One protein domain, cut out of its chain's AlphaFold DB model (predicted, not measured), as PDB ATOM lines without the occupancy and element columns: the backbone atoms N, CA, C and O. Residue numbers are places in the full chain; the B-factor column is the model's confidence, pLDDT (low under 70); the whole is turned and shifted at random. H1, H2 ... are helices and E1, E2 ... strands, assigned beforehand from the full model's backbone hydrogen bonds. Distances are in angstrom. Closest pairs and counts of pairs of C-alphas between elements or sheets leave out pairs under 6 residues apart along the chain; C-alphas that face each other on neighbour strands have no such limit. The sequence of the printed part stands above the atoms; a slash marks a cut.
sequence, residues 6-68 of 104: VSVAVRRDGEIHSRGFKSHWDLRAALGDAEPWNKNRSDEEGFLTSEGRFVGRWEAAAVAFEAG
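Overview. This is residues 6 to 68 of the 104 residues of an uncharacterized protein of Tardiphaga sp. vice352 (UniProt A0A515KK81). A small, strongly twisted and curled sheet of four strands makes the core, with one helix packed near each end of the molecule: H1 over the E2 and E1 part of the sheet, H2 over the E3 and E4 part. The two helices stand well apart, and a long link, residues 32 to 43, lies at the H1 end. The printed part has 63 residues, with two named helices and four named strands in the order E1, E2, H1, E3, E4, H2; the sheet runs E2, E1, E3, E4, antiparallel throughout, and the class is mixed, helices and strands. The whole is compact, with a radius of gyration of the C-alphas of 11.4 A, yet elongated, spanning 35 by 19 by 18 A.

Arrangement. The inner strands E1, residues 6 to 12, and E3, residues 44 to 49, are antiparallel at 146 degrees, with N 9 and O 46 at 2.9 A and N 11 and O 44 at 2.8 A, within hydrogen-bond range. The edge strand E2, residues 15 to 17, forms a hairpin with E1, with N 12 and O 15 at 2.9 A. The other edge strand, E4, residues 54 to 56, forms a hairpin with E3, with N 47 and O 55 at 2.9 A. H1, residues 24 to 31, is on the sheet at a height of 8.6 A, over E2 and only just over E1, on which 3 of its C-alphas fall; on the local plane it stands at 61 degrees to E2, only just across the strands. The closest C-alphas of H1 and E1 are those of His 24 and Val 8, 6.0 A apart. E2, H1 and E3 form a split strand-helix-strand unit, two strands running the same way with E1 between them, and its crossover is right-handed. H2, residues 57 to 66, is on the sheet at a height of 9.5 A, over E3 and E4, and runs along the strands, at 7 degrees to E4 on the local plane. The closest C-alphas of H2 and E3 are those of Arg 57 and Gly 46, 5.0 A apart. The sheet with H1 and H2 makes two layers, helices on one face of a sheet; the local plane under H2 leans 73 degrees from the whole sheet's. H1 and H2 are apart. Every O i to N i+4 pair is within hydrogen-bond range in H1, and 5 of 6 in H2.

Along the chain. E1 begins at C-alpha 6, (-34.807, -29.604, -15.461), and is 18.8 A long; E3 is 15.4 A long. H1 is 10.4 A long from C-alpha 24, (-37.034, -34.515, -3.721). H2 is 14.4 A long and ends at C-alpha 66, (-46.176, -22.876, -19.466).

Size, cuts and confidence. The two C-alphas farthest apart, those of Ala 34 and Glu 66, are 35.3 A apart. The printed part has no cut; the link from H1 to E3 is long, with 12 residues. The mean pLDDT of the printed part is 92.1, and no printed residue is under 70.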
ATOM      1  N   VAL A   6     -35.814 -28.605 -15.071       95.81
ATOM      2  CA  VAL A   6     -34.807 -29.604 -15.461       95.81
ATOM      3  C   VAL A   6     -34.491 -30.599 -14.356       95.81
ATOM      4  O   VAL A   6     -34.072 -31.706 -14.671       95.81
ATOM      5  N   SER A   7     -34.725 -30.274 -13.089       96.56
ATOM      6  CA  SER A   7     -34.568 -31.201 -11.961       96.56
ATOM      7  C   SER A   7     -35.267 -30.655 -10.721       96.56
ATOM      8  O   SER A   7     -35.607 -29.470 -10.659       96.56
ATOM      9  N   VAL A   8     -35.439 -31.495  -9.704       97.00
ATOM     10  CA  VAL A   8     -35.733 -31.003  -8.354       97.00
ATOM     11  C   VAL A   8     -34.529 -30.253  -7.794       97.00
ATOM     12  O   VAL A   8     -33.397 -30.444  -8.247       97.00
ATOM     13  N   ALA A   9     -34.776 -29.389  -6.816       97.38
ATOM     14  CA  ALA A   9     -33.731 -28.708  -6.077       97.38
ATOM     15  C   ALA A   9     -34.116 -28.520  -4.604       97.38
ATOM     16  O   ALA A   9     -35.294 -28.409  -4.256       97.38
ATOM     17  N   VAL A  10     -33.105 -28.466  -3.745       95.62
ATOM     18  CA  VAL A  10     -33.204 -28.107  -2.331       95.62
ATOM     19  C   VAL A  10     -32.213 -26.979  -2.086       95.62
ATOM     20  O   VAL A  10     -31.039 -27.119  -2.429       95.62
ATOM     21  N   ARG A  11     -32.680 -25.871  -1.509       95.69
ATOM     22  CA  ARG A  11     -31.810 -24.826  -0.976       95.69
ATOM     23  C   ARG A  11     -31.573 -25.096   0.508       95.69
ATOM     24  O   ARG A  11     -32.535 -25.108   1.275       95.69
ATOM     25  N   ARG A  12     -30.315 -25.317   0.888       91.88
ATOM     26  CA  ARG A  12     -29.863 -25.626   2.253       91.88
ATOM     27  C   ARG A  12     -28.632 -24.782   2.552       91.88
ATOM     28  O   ARG A  12     -27.739 -24.705   1.719       91.88
ATOM     29  N   ASP A  13     -28.618 -24.104   3.697       89.38
ATOM     30  CA  ASP A  13     -27.482 -23.280   4.146       89.38
ATOM     31  C   ASP A  13     -26.994 -22.245   3.106       89.38
ATOM     32  O   ASP A  13     -25.820 -21.897   3.037       89.38
ATOM     33  N   GLY A  14     -27.915 -21.733   2.280       89.44
ATOM     34  CA  GLY A  14     -27.617 -20.781   1.202       89.44
ATOM     35  C   GLY A  14     -27.144 -21.413  -0.113       89.44
ATOM     36  O   GLY A  14     -27.052 -20.709  -1.117       89.44
ATOM     37  N   GLU A  15     -26.923 -22.727  -0.150       93.69
ATOM     38  CA  GLU A  15     -26.506 -23.469  -1.340       93.69
ATOM     39  C   GLU A  15     -27.680 -24.182  -2.016       93.69
ATOM     40  O   GLU A  15     -28.614 -24.651  -1.366       93.69
ATOM     41  N   ILE A  16     -27.642 -24.272  -3.349       95.94
ATOM     42  CA  ILE A  16     -28.647 -24.982  -4.149       95.94
ATOM     43  C   ILE A  16     -28.096 -26.355  -4.530       95.94
ATOM     44  O   ILE A  16     -27.111 -26.471  -5.259       95.94
ATOM     45  N   HIS A  17     -28.792 -27.406  -4.113       95.50
ATOM     46  CA  HIS A  17     -28.494 -28.784  -4.481       95.50
ATOM     47  C   HIS A  17     -29.579 -29.317  -5.410       95.50
ATOM     48  O   HIS A  17     -30.759 -29.238  -5.093       95.50
ATOM     49  N   SER A  18     -29.200 -29.900  -6.546       93.25
ATOM     50  CA  SER A  18     -30.152 -30.515  -7.485       93.25
ATOM     51  C   SER A  18     -29.698 -31.887  -7.974       93.25
ATOM     52  O   SER A  18     -30.504 -32.812  -8.070       93.25
ATOM     53  N   ARG A  19     -28.395 -32.026  -8.274       90.19
ATOM     54  CA  ARG A  19     -27.716 -33.256  -8.733       90.19
ATOM     55  C   ARG A  19     -28.449 -33.999  -9.871       90.19
ATOM     56  O   ARG A  19     -28.235 -35.188 -10.070       90.19
ATOM     57  N   GLY A  20     -29.314 -33.309 -10.621       91.62
ATOM     58  CA  GLY A  20     -30.106 -33.879 -11.715       91.62
ATOM     59  C   GLY A  20     -31.287 -34.770 -11.299       91.62
ATOM     60  O   GLY A  20     -31.947 -35.327 -12.179       91.62
ATOM     61  N   PHE A  21     -31.593 -34.896 -10.003       94.62
ATOM     62  CA  PHE A  21     -32.681 -35.760  -9.535       94.62
ATOM     63  C   PHE A  21     -34.059 -35.256  -9.972       94.62
ATOM     64  O   PHE A  21     -34.281 -34.064 -10.188       94.62
ATOM     65  N   LYS A  22     -35.011 -36.185 -10.087       95.44
ATOM     66  CA  LYS A  22     -36.413 -35.898 -10.447       95.44
ATOM     67  C   LYS A  22     -37.376 -36.019  -9.269       95.44
ATOM     68  O   LYS A  22     -38.538 -35.660  -9.402       95.44
ATOM     69  N   SER A  23     -36.878 -36.469  -8.121       94.75
ATOM     70  CA  SER A  23     -37.611 -36.625  -6.868       94.75
ATOM     71  C   SER A  23     -36.871 -35.908  -5.743       94.75
ATOM     72  O   SER A  23     -35.655 -36.057  -5.604       94.75
ATOM     73  N   HIS A  24     -37.600 -35.145  -4.922       94.19
ATOM     74  CA  HIS A  24     -37.034 -34.515  -3.721       94.19
ATOM     75  C   HIS A  24     -36.539 -35.557  -2.721       94.19
ATOM     76  O   HIS A  24     -35.540 -35.316  -2.053       94.19
ATOM     77  N   TRP A  25     -37.191 -36.722  -2.664       93.62
ATOM     78  CA  TRP A  25     -36.782 -37.817  -1.788       93.62
ATOM     79  C   TRP A  25     -35.394 -38.343  -2.170       93.62
ATOM     80  O   TRP A  25     -34.515 -38.393  -1.314       93.62
ATOM     81  N   ASP A  26     -35.164 -38.639  -3.456       94.12
ATOM     82  CA  ASP A  26     -33.867 -39.146  -3.934       94.12
ATOM     83  C   ASP A  26     -32.751 -38.122  -3.699       94.12
ATOM     84  O   ASP A  26     -31.653 -38.467  -3.265       94.12
ATOM     85  N   LEU A  27     -33.048 -36.841  -3.945       94.81
ATOM     86  CA  LEU A  27     -32.110 -35.753  -3.691       94.81
ATOM     87  C   LEU A  27     -31.739 -35.670  -2.204       94.81
ATOM     88  O   LEU A  27     -30.557 -35.588  -1.884       94.81
ATOM     89  N   ARG A  28     -32.718 -35.724  -1.296       92.69
ATOM     90  CA  ARG A  28     -32.477 -35.687   0.156       92.69
ATOM     91  C   ARG A  28     -31.724 -36.914   0.658       92.69
ATOM     92  O   ARG A  28     -30.770 -36.764   1.418       92.69
ATOM     93  N   ALA A  29     -32.077 -38.103   0.177       91.88
ATOM     94  CA  ALA A  29     -31.333 -39.325   0.470       91.88
ATOM     95  C   ALA A  29     -29.866 -39.199   0.019       91.88
ATOM     96  O   ALA A  29     -28.950 -39.530   0.769       91.88
ATOM     97  N   ALA A  30     -29.619 -38.625  -1.164       92.25
ATOM     98  CA  ALA A  30     -28.269 -38.367  -1.663       92.25
ATOM     99  C   ALA A  30     -27.515 -37.267  -0.886       92.25
ATOM    100  O   ALA A  30     -26.281 -37.231  -0.923       92.25
ATOM    101  N   LEU A  31     -28.227 -36.362  -0.208       90.75
ATOM    102  CA  LEU A  31     -27.655 -35.365   0.705       90.75
ATOM    103  C   LEU A  31     -27.355 -35.932   2.103       90.75
ATOM    104  O   LEU A  31     -26.699 -35.253   2.888       90.75
ATOM    105  N   GLY A  32     -27.768 -37.172   2.393       90.69
ATOM    106  CA  GLY A  32     -27.505 -37.845   3.665       90.69
ATOM    107  C   GLY A  32     -28.560 -37.596   4.743       90.69
ATOM    108  O   GLY A  32     -28.280 -37.822   5.919       90.69
ATOM    109  N   ASP A  33     -29.761 -37.141   4.372       87.25
ATOM    110  CA  ASP A  33     -30.860 -36.967   5.326       87.25
ATOM    111  C   ASP A  33     -31.277 -38.341   5.887       87.25
ATOM    112  O   ASP A  33     -31.664 -39.236   5.134       87.25
ATOM    113  N   ALA A  34     -31.222 -38.509   7.214       83.06
ATOM    114  CA  ALA A  34     -31.617 -39.757   7.879       83.06
ATOM    115  C   ALA A  34     -33.117 -40.068   7.701       83.06
ATOM    116  O   ALA A  34     -33.508 -41.230   7.598       83.06
ATOM    117  N   GLU A  35     -33.942 -39.023   7.616       84.88
ATOM    118  CA  GLU A  35     -35.373 -39.096   7.320       84.88
ATOM    119  C   GLU A  35     -35.701 -38.195   6.112       84.88
ATOM    120  O   GLU A  35     -36.119 -37.051   6.290       84.88
ATOM    121  N   PRO A  36     -35.547 -38.668   4.861       84.00
ATOM    122  CA  PRO A  36     -35.726 -37.834   3.664       84.00
ATOM    123  C   PRO A  36     -37.140 -37.258   3.466       84.00
ATOM    124  O   PRO A  36     -37.337 -36.377   2.634       84.00
ATOM    125  N   TRP A  37     -38.142 -37.753   4.198       79.44
ATOM    126  CA  TRP A  37     -39.504 -37.199   4.219       79.44
ATOM    127  C   TRP A  37     -39.663 -36.032   5.204       79.44
ATOM    128  O   TRP A  37     -40.627 -35.270   5.104       79.44
ATOM    129  N   ASN A  38     -38.750 -35.898   6.167       78.38
ATOM    130  CA  ASN A  38     -38.802 -34.907   7.227       78.38
ATOM    131  C   ASN A  38     -37.858 -33.754   6.878       78.38
ATOM    132  O   ASN A  38     -36.669 -33.773   7.191       78.38
ATOM    133  N   LYS A  39     -38.378 -32.752   6.162       74.31
ATOM    134  CA  LYS A  39     -37.569 -31.589   5.791       74.31
ATOM    135  C   LYS A  39     -37.121 -30.822   7.036       74.31
ATOM    136  O   LYS A  39     -37.940 -30.489   7.897       74.31
ATOM    137  N   ASN A  40     -35.844 -30.445   7.084       77.75
ATOM    138  CA  ASN A  40     -35.393 -29.449   8.051       77.75
ATOM    139  C   ASN A  40     -36.153 -28.140   7.809       77.75
ATOM    140  O   ASN A  40     -36.383 -27.751   6.664       77.75
ATOM    141  N   ARG A  41     -36.545 -27.441   8.882       76.94
ATOM    142  CA  ARG A  41     -37.324 -26.190   8.775       76.94
ATOM    143  C   ARG A  41     -36.607 -25.082   7.997       76.94
ATOM    144  O   ARG A  41     -37.278 -24.186   7.501       76.94
ATOM    145  N   SER A  42     -35.281 -25.138   7.924       86.38
ATOM    146  CA  SER A  42     -34.437 -24.205   7.176       86.38
ATOM    147  C   SER A  42     -34.305 -24.545   5.691       86.38
ATOM    148  O   SER A  42     -33.882 -23.687   4.924       86.38
ATOM    149  N   ASP A  43     -34.653 -25.767   5.276       91.56
ATOM    150  CA  ASP A  43     -34.533 -26.178   3.882       91.56
ATOM    151  C   ASP A  43     -35.722 -25.671   3.063       91.56
ATOM    152  O   ASP A  43     -36.889 -25.857   3.427       91.56
ATOM    153  N   GLU A  44     -35.431 -25.145   1.880       93.56
ATOM    154  CA  GLU A  44     -36.450 -24.803   0.897       93.56
ATOM    155  C   GLU A  44     -36.450 -25.801  -0.251       93.56
ATOM    156  O   GLU A  44     -35.439 -26.046  -0.906       93.56
ATOM    157  N   GLU A  45     -37.620 -26.372  -0.520       94.50
ATOM    158  CA  GLU A  45     -37.808 -27.289  -1.635       94.50
ATOM    159  C   GLU A  45     -38.292 -26.526  -2.860       94.50
ATOM    160  O   GLU A  45     -39.225 -25.725  -2.800       94.50
ATOM    161  N   GLY A  46     -37.675 -26.821  -3.994       96.38
ATOM    162  CA  GLY A  46     -37.971 -26.159  -5.248       96.38
ATOM    163  C   GLY A  46     -37.483 -26.974  -6.429       96.38
ATOM    164  O   GLY A  46     -37.388 -28.204  -6.371       96.38
ATOM    165  N   PHE A  47     -37.192 -26.278  -7.514       97.56
ATOM    166  CA  PHE A  47     -36.776 -26.870  -8.773       97.56
ATOM    167  C   PHE A  47     -35.688 -26.021  -9.414       97.56
ATOM    168  O   PHE A  47     -35.606 -24.815  -9.182       97.56
ATOM    169  N   LEU A  48     -34.854 -26.669 -10.221       97.31
ATOM    170  CA  LEU A  48     -33.905 -25.983 -11.084       97.31
ATOM    171  C   LEU A  48     -34.531 -25.833 -12.468       97.31
ATOM    172  O   LEU A  48     -35.088 -26.800 -13.005       97.31
ATOM    173  N   THR A  49     -34.439 -24.642 -13.045       96.19
ATOM    174  CA  THR A  49     -34.925 -24.381 -14.400       96.19
ATOM    175  C   THR A  49     -33.820 -24.542 -15.444       96.19
ATOM    176  O   THR A  49     -32.633 -24.618 -15.126       96.19
ATOM    177  N   SER A  50     -34.200 -24.581 -16.720       94.81
ATOM    178  CA  SER A  50     -33.276 -24.610 -17.858       94.81
ATOM    179  C   SER A  50     -32.390 -23.370 -17.963       94.81
ATOM    180  O   SER A  50     -31.371 -23.425 -18.644       94.81
ATOM    181  N   GLU A  51     -32.761 -22.272 -17.303       94.69
ATOM    182  CA  GLU A  51     -31.961 -21.044 -17.225       94.69
ATOM    183  C   GLU A  51     -30.997 -21.046 -16.028       94.69
ATOM    184  O   GLU A  51     -30.255 -20.091 -15.820       94.69
ATOM    185  N   GLY A  52     -30.977 -22.124 -15.238       93.50
ATOM    186  CA  GLY A  52     -30.064 -22.280 -14.107       93.50
ATOM    187  C   GLY A  52     -30.505 -21.560 -12.832       93.50
ATOM    188  O   GLY A  52     -29.727 -21.495 -11.882       93.50
ATOM    189  N   ARG A  53     -31.744 -21.056 -12.765       95.50
ATOM    190  CA  ARG A  53     -32.302 -20.458 -11.544       95.50
ATOM    191  C   ARG A  53     -33.012 -21.494 -10.675       95.50
ATOM    192  O   ARG A  53     -33.600 -22.459 -11.167       95.50
ATOM    193  N   PHE A  54     -32.958 -21.272  -9.365       96.94
ATOM    194  CA  PHE A  54     -33.794 -21.973  -8.397       96.94
ATOM    195  C   PHE A  54     -35.149 -21.279  -8.299       96.94
ATOM    196  O   PHE A  54     -35.204 -20.065  -8.116       96.94
ATOM    197  N   VAL A  55     -36.223 -22.059  -8.379       96.75
ATOM    198  CA  VAL A  55     -37.600 -21.586  -8.208       96.75
ATOM    199  C   VAL A  55     -38.310 -22.397  -7.133       96.75
ATOM    200  O   VAL A  55     -38.170 -23.622  -7.064       96.75
ATOM    201  N   GLY A  56     -39.085 -21.719  -6.287       96.19
ATOM    202  CA  GLY A  56     -39.914 -22.371  -5.271       96.19
ATOM    203  C   GLY A  56     -41.092 -23.131  -5.891       96.19
ATOM    204  O   GLY A  56     -41.433 -22.927  -7.054       96.19
ATOM    205  N   ARG A  57     -41.762 -23.996  -5.120       95.25
ATOM    206  CA  ARG A  57     -42.838 -24.871  -5.638       95.25
ATOM    207  C   ARG A  57     -44.027 -24.142  -6.264       95.25
ATOM    208  O   ARG A  57     -44.623 -24.665  -7.201       95.25
ATOM    209  N   TRP A  58     -44.379 -22.966  -5.749       95.00
ATOM    210  CA  TRP A  58     -45.455 -22.140  -6.307       95.00
ATOM    211  C   TRP A  58     -45.096 -21.582  -7.681       95.00
ATOM    212  O   TRP A  58     -45.857 -21.727  -8.631       95.00
ATOM    213  N   GLU A  59     -43.915 -20.987  -7.796       95.12
ATOM    214  CA  GLU A  59     -43.419 -20.444  -9.058       95.12
ATOM    215  C   GLU A  59     -43.159 -21.552 -10.083       95.12
ATOM    216  O   GLU A  59     -43.535 -21.439 -11.249       95.12
ATOM    217  N   ALA A  60     -42.598 -22.673  -9.631       95.69
ATOM    218  CA  ALA A  60     -42.374 -23.845 -10.459       95.69
ATOM    219  C   ALA A  60     -43.668 -24.369 -11.094       95.69
ATOM    220  O   ALA A  60     -43.620 -24.850 -12.223       95.69
ATOM    221  N   ALA A  61     -44.818 -24.252 -10.414       94.69
ATOM    222  CA  ALA A  61     -46.111 -24.641 -10.974       94.69
ATOM    223  C   ALA A  61     -46.453 -23.841 -12.240       94.69
ATOM    224  O   ALA A  61     -46.933 -24.423 -13.212       94.69
ATOM    225  N   ALA A  62     -46.173 -22.533 -12.248       93.50
ATOM    226  CA  ALA A  62     -46.379 -21.683 -13.418       93.50
ATOM    227  C   ALA A  62     -45.402 -22.045 -14.547       93.50
ATOM    228  O   ALA A  62     -45.837 -22.305 -15.665       93.50
ATOM    229  N   VAL A  63     -44.107 -22.173 -14.232       93.88
ATOM    230  CA  VAL A  63     -43.068 -22.546 -15.212       93.88
ATOM    231  C   VAL A  63     -43.371 -23.904 -15.853       93.88
ATOM    232  O   VAL A  63     -43.324 -24.048 -17.072       93.88
ATOM    233  N   ALA A  64     -43.723 -24.910 -15.049       93.69
ATOM    234  CA  ALA A  64     -44.052 -26.244 -15.545       93.69
ATOM    235  C   ALA A  64     -45.307 -26.242 -16.423       93.69
ATOM    236  O   ALA A  64     -45.335 -26.940 -17.434       93.69
ATOM    237  N   PHE A  65     -46.326 -25.462 -16.061       92.81
ATOM    238  CA  PHE A  65     -47.550 -25.348 -16.846       92.81
ATOM    239  C   PHE A  65     -47.284 -24.689 -18.206       92.81
ATOM    240  O   PHE A  65     -47.675 -25.230 -19.240       92.81
ATOM    241  N   GLU A  66     -46.552 -23.572 -18.228       91.88
ATOM    242  CA  GLU A  66     -46.176 -22.876 -19.466       91.88
ATOM    243  C   GLU A  66     -45.280 -23.731 -20.371       91.88
ATOM    244  O   GLU A  66     -45.422 -23.710 -21.596       91.88
ATOM    245  N   ALA A  67     -44.396 -24.533 -19.775       91.69
ATOM    246  CA  ALA A  67     -43.550 -25.488 -20.482       91.69
ATOM    247  C   ALA A  67     -44.291 -26.757 -20.949       91.69
ATOM    248  O   ALA A  67     -43.680 -27.610 -21.596       91.69
ATOM    249  N   GLY A  68     -45.572 -26.931 -20.596       92.31
ATOM    250  CA  GLY A  68     -46.339 -28.148 -20.881       92.31
ATOM    251  C   GLY A  68     -45.865 -29.382 -20.103       92.31
ATOM    252  O   GLY A  68     -46.145 -30.514 -20.496       92.31
TER     253      GLY A  68